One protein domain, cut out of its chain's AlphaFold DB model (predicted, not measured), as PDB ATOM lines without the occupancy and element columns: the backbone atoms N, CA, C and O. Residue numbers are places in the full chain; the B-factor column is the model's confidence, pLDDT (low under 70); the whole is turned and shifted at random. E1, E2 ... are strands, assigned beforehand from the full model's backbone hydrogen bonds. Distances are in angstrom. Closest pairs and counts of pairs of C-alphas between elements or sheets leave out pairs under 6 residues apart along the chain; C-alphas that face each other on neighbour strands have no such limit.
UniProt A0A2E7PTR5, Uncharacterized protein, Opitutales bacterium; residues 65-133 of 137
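What this domain is: This is residues 65 to 133 of the 137 residues of an uncharacterized protein of Opitutales bacterium (UniProt A0A2E7PTR5). A single sheet of seven strands zigzags in chain order and curls like part of a barrel, folding at E4 into two leaves, E1 E2 E3 and E5 E6 E7. It stays open: the leaves come near each other where E3 meets E5 and, at one end, E7, while the edge strands E1 and E7 are apart. The printed part has 69 residues, no named helix and seven strands in the order E1 to E7, antiparallel throughout; the class is all strand. It is compact, with a radius of gyration of the C-alphas of 11.7 A and spans of 33 by 24 by 16 A.

Where its parts are: E1, residues 65 to 71, begins at C-alpha 65 (20.401, 25.526, -42.094) and is 20.0 A long. E2, residues 74 to 82, is 24.6 A; E3, residues 85 to 92, is 21.1 A. E4, residues 98 to 105, is 15.2 A and bends by 86 degrees at residue 101. E5, residues 108 to 114, is 19.8 A; E6, residues 120 to 127, is 20.9 A. E7, residues 130 to 132, ends at C-alpha 132 (3.391, 39.321, -41.383).

How they stand to each other: The strands form a meander, each the antiparallel neighbour of the one before. Within hydrogen-bond range are N 67 and O 79 of hairpin E1 and E2, 2.8 A; N 80 and O 88 of E2 and E3, 2.8 A; N 99 and O 91 of E3 and E4, 2.8 A; N 105 and O 108 of E4 and E5, 2.9 A; N 111 and O 124 of E5 and E6, 2.8 A; and N 132 and O 125 of E6 and E7, 2.8 A. In this folded sheet, one sheet bent back on itself, the closest C-alphas of E3 and E5 are those of Ile 89 and Leu 111, 7.5 A apart.

The domain as a whole: The C-alphas farthest apart, of Lys 83 and Asp 117, are 35.3 A apart. The printed part has no cut, the six links are tight, and no printed residue is under 70.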
ATOM      1  N   VAL A  65      20.661  26.526 -43.133       87.31
ATOM      2  CA  VAL A  65      20.401  25.526 -42.094       87.31
ATOM      3  C   VAL A  65      19.003  24.963 -42.301       87.31
ATOM      4  O   VAL A  65      18.075  25.731 -42.548       87.31
ATOM      5  N   TRP A  66      18.858  23.643 -42.205       86.19
ATOM      6  CA  TRP A  66      17.579  22.941 -42.324       86.19
ATOM      7  C   TRP A  66      17.160  22.392 -40.965       86.19
ATOM      8  O   TRP A  66      17.977  21.812 -40.254       86.19
ATOM      9  N   GLU A  67      15.887  22.561 -40.634       88.94
ATOM     10  CA  GLU A  67      15.255  22.052 -39.425       88.94
ATOM     11  C   GLU A  67      14.021  21.236 -39.816       88.94
ATOM     12  O   GLU A  67      13.151  21.713 -40.550       88.94
ATOM     13  N   GLU A  68      13.961  19.996 -39.334       90.62
ATOM     14  CA  GLU A  68      12.838  19.086 -39.553       90.62
ATOM     15  C   GLU A  68      12.035  18.975 -38.258       90.62
ATOM     16  O   GLU A  68      12.573  18.629 -37.206       90.62
ATOM     17  N   THR A  69      10.738  19.259 -38.327       87.31
ATOM     18  CA  THR A  69       9.805  19.062 -37.218       87.31
ATOM     19  C   THR A  69       8.994  17.802 -37.475       87.31
ATOM     20  O   THR A  69       8.285  17.703 -38.480       87.31
ATOM     21  N   LEU A  70       9.102  16.844 -36.557       85.44
ATOM     22  CA  LEU A  70       8.304  15.624 -36.542       85.44
ATOM     23  C   LEU A  70       7.031  15.856 -35.729       85.44
ATOM     24  O   LEU A  70       7.082  16.485 -34.673       85.44
ATOM     25  N   GLY A  71       5.923  15.298 -36.191       79.38
ATOM     26  CA  GLY A  71       4.720  15.121 -35.391       79.38
ATOM     27  C   GLY A  71       4.215  13.688 -35.453       79.38
ATOM     28  O   GLY A  71       4.966  12.771 -35.796       79.38
ATOM     29  N   ASP A  72       2.943  13.495 -35.109       76.62
ATOM     30  CA  ASP A  72       2.386  12.175 -34.780       76.62
ATOM     31  C   ASP A  72       2.501  11.168 -35.946       76.62
ATOM     32  O   ASP A  72       2.705   9.974 -35.726       76.62
ATOM     33  N   ASN A  73       2.446  11.658 -37.191       71.19
ATOM     34  CA  ASN A  73       2.434  10.834 -38.406       71.19
ATOM     35  C   ASN A  73       3.716  10.954 -39.260       71.19
ATOM     36  O   ASN A  73       3.741  10.471 -40.394       71.19
ATOM     37  N   GLY A  74       4.780  11.590 -38.750       79.69
ATOM     38  CA  GLY A  74       6.051  11.775 -39.464       79.69
ATOM     39  C   GLY A  74       6.482  13.238 -39.580       79.69
ATOM     40  O   GLY A  74       6.204  14.042 -38.697       79.69
ATOM     41  N   VAL A  75       7.204  13.592 -40.648       80.94
ATOM     42  CA  VAL A  75       7.678  14.973 -40.865       80.94
ATOM     43  C   VAL A  75       6.484  15.887 -41.139       80.94
ATOM     44  O   VAL A  75       5.810  15.748 -42.155       80.94
ATOM     45  N   GLU A  76       6.236  16.838 -40.242       84.69
ATOM     46  CA  GLU A  76       5.148  17.808 -40.365       84.69
ATOM     47  C   GLU A  76       5.605  19.098 -41.035       84.69
ATOM     48  O   GLU A  76       4.864  19.694 -41.817       84.69
ATOM     49  N   THR A  77       6.811  19.570 -40.721       85.75
ATOM     50  CA  THR A  77       7.328  20.846 -41.231       85.75
ATOM     51  C   THR A  77       8.825  20.737 -41.511       85.75
ATOM     52  O   THR A  77       9.574  20.197 -40.704       85.75
ATOM     53  N   LEU A  78       9.261  21.273 -42.648       90.31
ATOM     54  CA  LEU A  78      10.661  21.430 -43.028       90.31
ATOM     55  C   LEU A  78      10.924  22.921 -43.206       90.31
ATOM     56  O   LEU A  78      10.375  23.548 -44.115       90.31
ATOM     57  N   THR A  79      11.768  23.482 -42.351       89.94
ATOM     58  CA  THR A  79      12.106  24.905 -42.373       89.94
ATOM     59  C   THR A  79      13.569  25.077 -42.733       89.94
ATOM     60  O   THR A  79      14.430  24.362 -42.224       89.94
ATOM     61  N   SER A  80      13.870  26.037 -43.602       90.38
ATOM     62  CA  SER A  80      15.235  26.481 -43.838       90.38
ATOM     63  C   SER A  80      15.437  27.919 -43.419       90.38
ATOM     64  O   SER A  80      14.577  28.776 -43.633       90.38
ATOM     65  N   TYR A  81      16.606  28.183 -42.851       86.12
ATOM     66  CA  TYR A  81      17.004  29.500 -42.391       86.12
ATOM     67  C   TYR A  81      18.233  29.966 -43.155       86.12
ATOM     68  O   TYR A  81      19.166  29.200 -43.394       86.12
ATOM     69  N   LYS A  82      18.240  31.250 -43.509       87.31
ATOM     70  CA  LYS A  82      19.385  31.936 -44.104       87.31
ATOM     71  C   LYS A  82      19.618  33.228 -43.331       87.31
ATOM     72  O   LYS A  82      18.698  34.031 -43.193       87.31
ATOM     73  N   LYS A  83      20.837  33.434 -42.818       86.00
ATOM     74  CA  LYS A  83      21.190  34.602 -41.979       86.00
ATOM     75  C   LYS A  83      20.264  34.776 -40.762       86.00
ATOM     76  O   LYS A  83      19.879  35.890 -40.427       86.00
ATOM     77  N   GLY A  84      19.849  33.664 -40.151       81.25
ATOM     78  CA  GLY A  84      18.935  33.660 -38.999       81.25
ATOM     79  C   GLY A  84      17.477  34.020 -39.312       81.25
ATOM     80  O   GLY A  84      16.669  34.069 -38.394       81.25
ATOM     81  N   LYS A  85      17.119  34.254 -40.583       86.06
ATOM     82  CA  LYS A  85      15.736  34.495 -41.020       86.06
ATOM     83  C   LYS A  85      15.181  33.294 -41.770       86.06
ATOM     84  O   LYS A  85      15.935  32.563 -42.415       86.06
ATOM     85  N   VAL A  86      13.860  33.118 -41.723       88.88
ATOM     86  CA  VAL A  86      13.171  32.075 -42.491       88.88
ATOM     87  C   VAL A  86      13.427  32.297 -43.980       88.88
ATOM     88  O   VAL A  86      13.130  33.359 -44.528       88.88
ATOM     89  N   HIS A  87      13.975  31.281 -44.636       90.00
ATOM     90  CA  HIS A  87      14.240  31.265 -46.065       90.00
ATOM     91  C   HIS A  87      13.186  30.454 -46.820       90.00
ATOM     92  O   HIS A  87      12.624  30.962 -47.789       90.00
ATOM     93  N   SER A  88      12.881  29.237 -46.371       90.81
ATOM     94  CA  SER A  88      11.834  28.402 -46.961       90.81
ATOM     95  C   SER A  88      11.085  27.628 -45.887       90.81
ATOM     96  O   SER A  88      11.689  27.226 -44.895       90.81
ATOM     97  N   ILE A  89       9.787  27.410 -46.084       90.81
ATOM     98  CA  ILE A  89       8.988  26.511 -45.245       90.81
ATOM     99  C   ILE A  89       8.166  25.609 -46.152       90.81
ATOM    100  O   ILE A  89       7.387  26.088 -46.981       90.81
ATOM    101  N   GLU A  90       8.307  24.307 -45.941       89.50
ATOM    102  CA  GLU A  90       7.435  23.284 -46.495       89.50
ATOM    103  C   GLU A  90       6.663  22.610 -45.363       89.50
ATOM    104  O   GLU A  90       7.215  22.341 -44.296       89.50
ATOM    105  N   ARG A  91       5.378  22.335 -45.585       88.62
ATOM    106  CA  ARG A  91       4.524  21.690 -44.589       88.62
ATOM    107  C   ARG A  91       3.732  20.543 -45.191       88.62
ATOM    108  O   ARG A  91       3.294  20.614 -46.341       88.62
ATOM    109  N   TRP A  92       3.515  19.518 -44.381       89.06
ATOM    110  CA  TRP A  92       2.692  18.360 -44.681       89.06
ATOM    111  C   TRP A  92       1.403  18.417 -43.867       89.06
ATOM    112  O   TRP A  92       1.344  18.992 -42.780       89.06
ATOM    113  N   LYS A  93       0.338  17.869 -44.437       84.44
ATOM    114  CA  LYS A  93      -0.928  17.646 -43.751       84.44
ATOM    115  C   LYS A  93      -0.800  16.428 -42.821       84.44
ATOM    116  O   LYS A  93       0.058  15.576 -43.056       84.44
ATOM    117  N   PRO A  94      -1.710  16.264 -41.845       82.25
ATOM    118  CA  PRO A  94      -1.727  15.085 -40.973       82.25
ATOM    119  C   PRO A  94      -1.857  13.755 -41.730       82.25
ATOM    120  O   PRO A  94      -1.410  12.726 -41.240       82.25
ATOM    121  N   ASN A  95      -2.435  13.761 -42.935       81.50
ATOM    122  CA  ASN A  95      -2.541  12.580 -43.799       81.50
ATOM    123  C   ASN A  95      -1.218  12.208 -44.513       81.50
ATOM    124  O   ASN A  95      -1.202  11.259 -45.291       81.50
ATOM    125  N   GLY A  96      -0.131  12.956 -44.286       82.12
ATOM    126  CA  GLY A  96       1.177  12.745 -44.913       82.12
ATOM    127  C   GLY A  96       1.335  13.378 -46.300       82.12
ATOM    128  O   GLY A  96       2.418  13.321 -46.881       82.12
ATOM    129  N   GLU A  97       0.299  14.017 -46.849       85.25
ATOM    130  CA  GLU A  97       0.399  14.731 -48.122       85.25
ATOM    131  C   GLU A  97       1.031  16.113 -47.936       85.25
ATOM    132  O   GLU A  97       0.697  16.856 -47.011       85.25
ATOM    133  N   LYS A  98       1.909  16.514 -48.862       84.25
ATOM    134  CA  LYS A  98       2.473  17.870 -48.866       84.25
ATOM    135  C   LYS A  98       1.357  18.896 -49.093       84.25
ATOM    136  O   LYS A  98       0.533  18.746 -49.994       84.25
ATOM    137  N   CYS A  99       1.330  19.953 -48.290       82.62
ATOM    138  CA  CYS A  99       0.322  21.000 -48.389       82.62
ATOM    139  C   CYS A  99       0.612  21.925 -49.591       82.62
ATOM    140  O   CYS A  99       1.606  22.651 -49.559       82.62
ATOM    141  N   PRO A 100      -0.266  22.007 -50.610       78.00
ATOM    142  CA  PRO A 100      -0.040  22.866 -51.778       78.00
ATOM    143  C   PRO A 100      -0.173  24.364 -51.463       78.00
ATOM    144  O   PRO A 100       0.365  25.201 -52.180       78.00
ATOM    145  N   HIS A 101      -0.880  24.717 -50.385       76.81
ATOM    146  CA  HIS A 101      -1.126  26.106 -49.988       76.81
ATOM    147  C   HIS A 101      -0.065  26.686 -49.042       76.81
ATOM    148  O   HIS A 101      -0.102  27.885 -48.767       76.81
ATOM    149  N   SER A 102       0.852  25.851 -48.540       81.06
ATOM    150  CA  SER A 102       1.908  26.255 -47.608       81.06
ATOM    151  C   SER A 102       3.219  26.312 -48.367       81.06
ATOM    152  O   SER A 102       3.904  25.303 -48.515       81.06
ATOM    153  N   HIS A 103       3.530  27.489 -48.893       82.25
ATOM    154  CA  HIS A 103       4.737  27.712 -49.666       82.25
ATOM    155  C   HIS A 103       5.324  29.056 -49.262       82.25
ATOM    156  O   HIS A 103       4.807  30.113 -49.627       82.25
ATOM    157  N   VAL A 104       6.391  29.000 -48.469       87.50
ATOM    158  CA  VAL A 104       7.230  30.157 -48.163       87.50
ATOM    159  C   VAL A 104       8.530  29.960 -48.922       87.50
ATOM    160  O   VAL A 104       9.203  28.962 -48.706       87.50
ATOM    161  N   MET A 105       8.881  30.894 -49.804       88.12
ATOM    162  CA  MET A 105      10.153  30.904 -50.528       88.12
ATOM    163  C   MET A 105      10.822  32.264 -50.411       88.12
ATOM    164  O   MET A 105      10.177  33.305 -50.537       88.12
ATOM    165  N   ASN A 106      12.140  32.263 -50.218       87.38
ATOM    166  CA  ASN A 106      12.928  33.472 -49.979       87.38
ATOM    167  C   ASN A 106      12.340  34.357 -48.862       87.38
ATOM    168  O   ASN A 106      12.372  35.584 -48.949       87.38
ATOM    169  N   GLY A 107      11.768  33.727 -47.832       86.88
ATOM    170  CA  GLY A 107      11.133  34.405 -46.704       86.88
ATOM    171  C   GLY A 107       9.794  35.079 -47.018       86.88
ATOM    172  O   GLY A 107       9.275  35.800 -46.170       86.88
ATOM    173  N   ASN A 108       9.222  34.864 -48.205       90.88
ATOM    174  CA  ASN A 108       7.903  35.371 -48.571       90.88
ATOM    175  C   ASN A 108       6.950  34.218 -48.860       90.88
ATOM    176  O   ASN A 108       7.306  33.274 -49.566       90.88
ATOM    177  N   GLY A 109       5.724  34.313 -48.364       90.25
ATOM    178  CA  GLY A 109       4.679  33.361 -48.707       90.25
ATOM    179  C   GLY A 109       3.702  33.140 -47.576       90.25
ATOM    180  O   GLY A 109       3.503  34.008 -46.732       90.25
ATOM    181  N   VAL A 110       3.076  31.973 -47.581       90.44
ATOM    182  CA  VAL A 110       1.991  31.651 -46.663       90.44
ATOM    183  C   VAL A 110       2.231  30.281 -46.055       90.44
ATOM    184  O   VAL A 110       2.633  29.351 -46.750       90.44
ATOM    185  N   LEU A 111       1.964  30.162 -44.759       89.50
ATOM    186  CA  LEU A 111       2.023  28.925 -44.000       89.50
ATOM    187  C   LEU A 111       0.649  28.641 -43.390       89.50
ATOM    188  O   LEU A 111       0.093  29.461 -42.660       89.50
ATOM    189  N   VAL A 112       0.102  27.465 -43.676       88.94
ATOM    190  CA  VAL A 112      -1.182  27.001 -43.141       88.94
ATOM    191  C   VAL A 112      -0.913  26.033 -41.998       88.94
ATOM    192  O   VAL A 112      -0.062  25.158 -42.106       88.94
ATOM    193  N   PHE A 113      -1.601  26.188 -40.878       85.38
ATOM    194  CA  PHE A 113      -1.605  25.223 -39.786       85.38
ATOM    195  C   PHE A 113      -2.873  24.386 -39.872       85.38
ATOM    196  O   PHE A 113      -3.952  24.929 -40.105       85.38
ATOM    197  N   TYR A 114      -2.732  23.086 -39.652       84.69
ATOM    198  CA  TYR A 114      -3.835  22.136 -39.667       84.69
ATOM    199  C   TYR A 114      -4.142  21.658 -38.249       84.69
ATOM    200  O   TYR A 114      -3.241  21.524 -37.423       84.69
ATOM    201  N   ASN A 115      -5.417  21.407 -37.982       84.31
ATOM    202  CA  ASN A 115      -5.872  20.657 -36.819       84.31
ATOM    203  C   ASN A 115      -5.593  19.158 -37.015       84.31
ATOM    204  O   ASN A 115      -5.317  18.698 -38.125       84.31
ATOM    205  N   ARG A 116      -5.720  18.368 -35.939       81.75
ATOM    206  CA  ARG A 116      -5.557  16.901 -35.994       81.75
ATOM    207  C   ARG A 116      -6.548  16.207 -36.929       81.75
ATOM    208  O   ARG A 116      -6.229  15.164 -37.482       81.75
ATOM    209  N   ASP A 117      -7.728  16.787 -37.113       83.38
ATOM    210  CA  ASP A 117      -8.750  16.301 -38.044       83.38
ATOM    211  C   ASP A 117      -8.447  16.649 -39.518       83.38
ATOM    212  O   ASP A 117      -9.185  16.246 -40.414       83.38
ATOM    213  N   GLY A 118      -7.359  17.383 -39.785       82.12
ATOM    214  CA  GLY A 118      -6.967  17.832 -41.119       82.12
ATOM    215  C   GLY A 118      -7.642  19.123 -41.585       82.12
ATOM    216  O   GLY A 118      -7.381  19.558 -42.707       82.12
ATOM    217  N   THR A 119      -8.472  19.762 -40.755       86.44
ATOM    218  CA  THR A 119      -9.073  21.068 -41.073       86.44
ATOM    219  C   THR A 119      -8.052  22.199 -40.943       86.44
ATOM    220  O   THR A 119      -7.108  22.116 -40.153       86.44
ATOM    221  N   GLU A 120      -8.197  23.266 -41.737       88.19
ATOM    222  CA  GLU A 120      -7.326  24.443 -41.622       88.19
ATOM    223  C   GLU A 120      -7.616  25.171 -40.301       88.19
ATOM    224  O   GLU A 120      -8.703  25.705 -40.101       88.19
ATOM    225  N   MET A 121      -6.633  25.203 -39.399       87.06
ATOM    226  CA  MET A 121      -6.733  25.897 -38.112       87.06
ATOM    227  C   MET A 121      -6.506  27.399 -38.283       87.06
ATOM    228  O   MET A 121      -7.266  28.219 -37.779       87.06
ATOM    229  N   LYS A 122      -5.411  27.766 -38.956       88.50
ATOM    230  CA  LYS A 122      -5.054  29.164 -39.217       88.50
ATOM    231  C   LYS A 122      -4.072  29.270 -40.370       88.50
ATOM    232  O   LYS A 122      -3.344  28.329 -40.678       88.50
ATOM    233  N   ARG A 123      -3.986  30.462 -40.945       90.25
ATOM    234  CA  ARG A 123      -3.040  30.806 -42.001       90.25
ATOM    235  C   ARG A 123      -2.231  32.012 -41.554       90.25
ATOM    236  O   ARG A 123      -2.802  32.982 -41.073       90.25
ATOM    237  N   VAL A 124      -0.916  31.943 -41.709       89.69
ATOM    238  CA  VAL A 124      -0.010  33.060 -41.437       89.69
ATOM    239  C   VAL A 124       0.774  33.401 -42.690       89.69
ATOM    240  O   VAL A 124       1.117  32.517 -43.476       89.69
ATOM    241  N   SER A 125       1.048  34.683 -42.881       91.12
ATOM    242  CA  SER A 125       1.849  35.155 -44.004       91.12
ATOM    243  C   SER A 125       3.249  35.499 -43.519       91.12
ATOM    244  O   SER A 125       3.426  35.941 -42.389       91.12
ATOM    245  N   TYR A 126       4.245  35.296 -44.369       90.50
ATOM    246  CA  TYR A 126       5.623  35.707 -44.133       90.50
ATOM    247  C   TYR A 126       6.025  36.744 -45.172       90.50
ATOM    248  O   TYR A 126       5.716  36.592 -46.359       90.50
ATOM    249  N   LYS A 127       6.732  37.786 -44.726       90.56
ATOM    250  CA  LYS A 127       7.318  38.811 -45.588       90.56
ATOM    251  C   LYS A 127       8.752  39.087 -45.146       90.56
ATOM    252  O   LYS A 127       8.998  39.438 -44.000       90.56
ATOM    253  N   GLY A 128       9.713  38.908 -46.049       89.00
ATOM    254  CA  GLY A 128      11.136  39.132 -45.764       89.00
ATOM    255  C   GLY A 128      11.724  38.218 -44.678       89.00
ATOM    256  O   GLY A 128      12.718  38.581 -44.051       89.00
ATOM    257  N   GLY A 129      11.120  37.048 -44.456       86.56
ATOM    258  CA  GLY A 129      11.523  36.078 -43.437       86.56
ATOM    259  C   GLY A 129      10.934  36.337 -42.051       86.56
ATOM    260  O   GLY A 129      11.315  35.648 -41.108       86.56
ATOM    261  N   GLU A 130      10.015  37.296 -41.928       87.88
ATOM    262  CA  GLU A 130       9.325  37.653 -40.686       87.88
ATOM    263  C   GLU A 130       7.823  37.388 -40.805       87.88
ATOM    264  O   GLU A 130       7.262  37.403 -41.905       87.88
ATOM    265  N   LEU A 131       7.180  37.108 -39.667       87.38
ATOM    266  CA  LEU A 131       5.738  36.898 -39.595       87.38
ATOM    267  C   LEU A 131       5.031  38.216 -39.930       87.38
ATOM    268  O   LEU A 131       5.211  39.217 -39.243       87.38
ATOM    269  N   PHE A 132       4.237  38.207 -40.993       85.94
ATOM    270  CA  PHE A 132       3.391  39.321 -41.383       85.94
ATOM    271  C   PHE A 132       1.987  39.084 -40.829       85.94
ATOM    272  O   PHE A 132       1.227  38.268 -41.357       85.94
ATOM    273  N   GLU A 133       1.660  39.796 -39.757       78.69
ATOM    274  CA  GLU A 133       0.312  39.858 -39.204       78.69
ATOM    275  C   GLU A 133      -0.279  41.218 -39.598       78.69
ATOM    276  O   GLU A 133       0.294  42.242 -39.229       78.69
TER     277      GLU A 133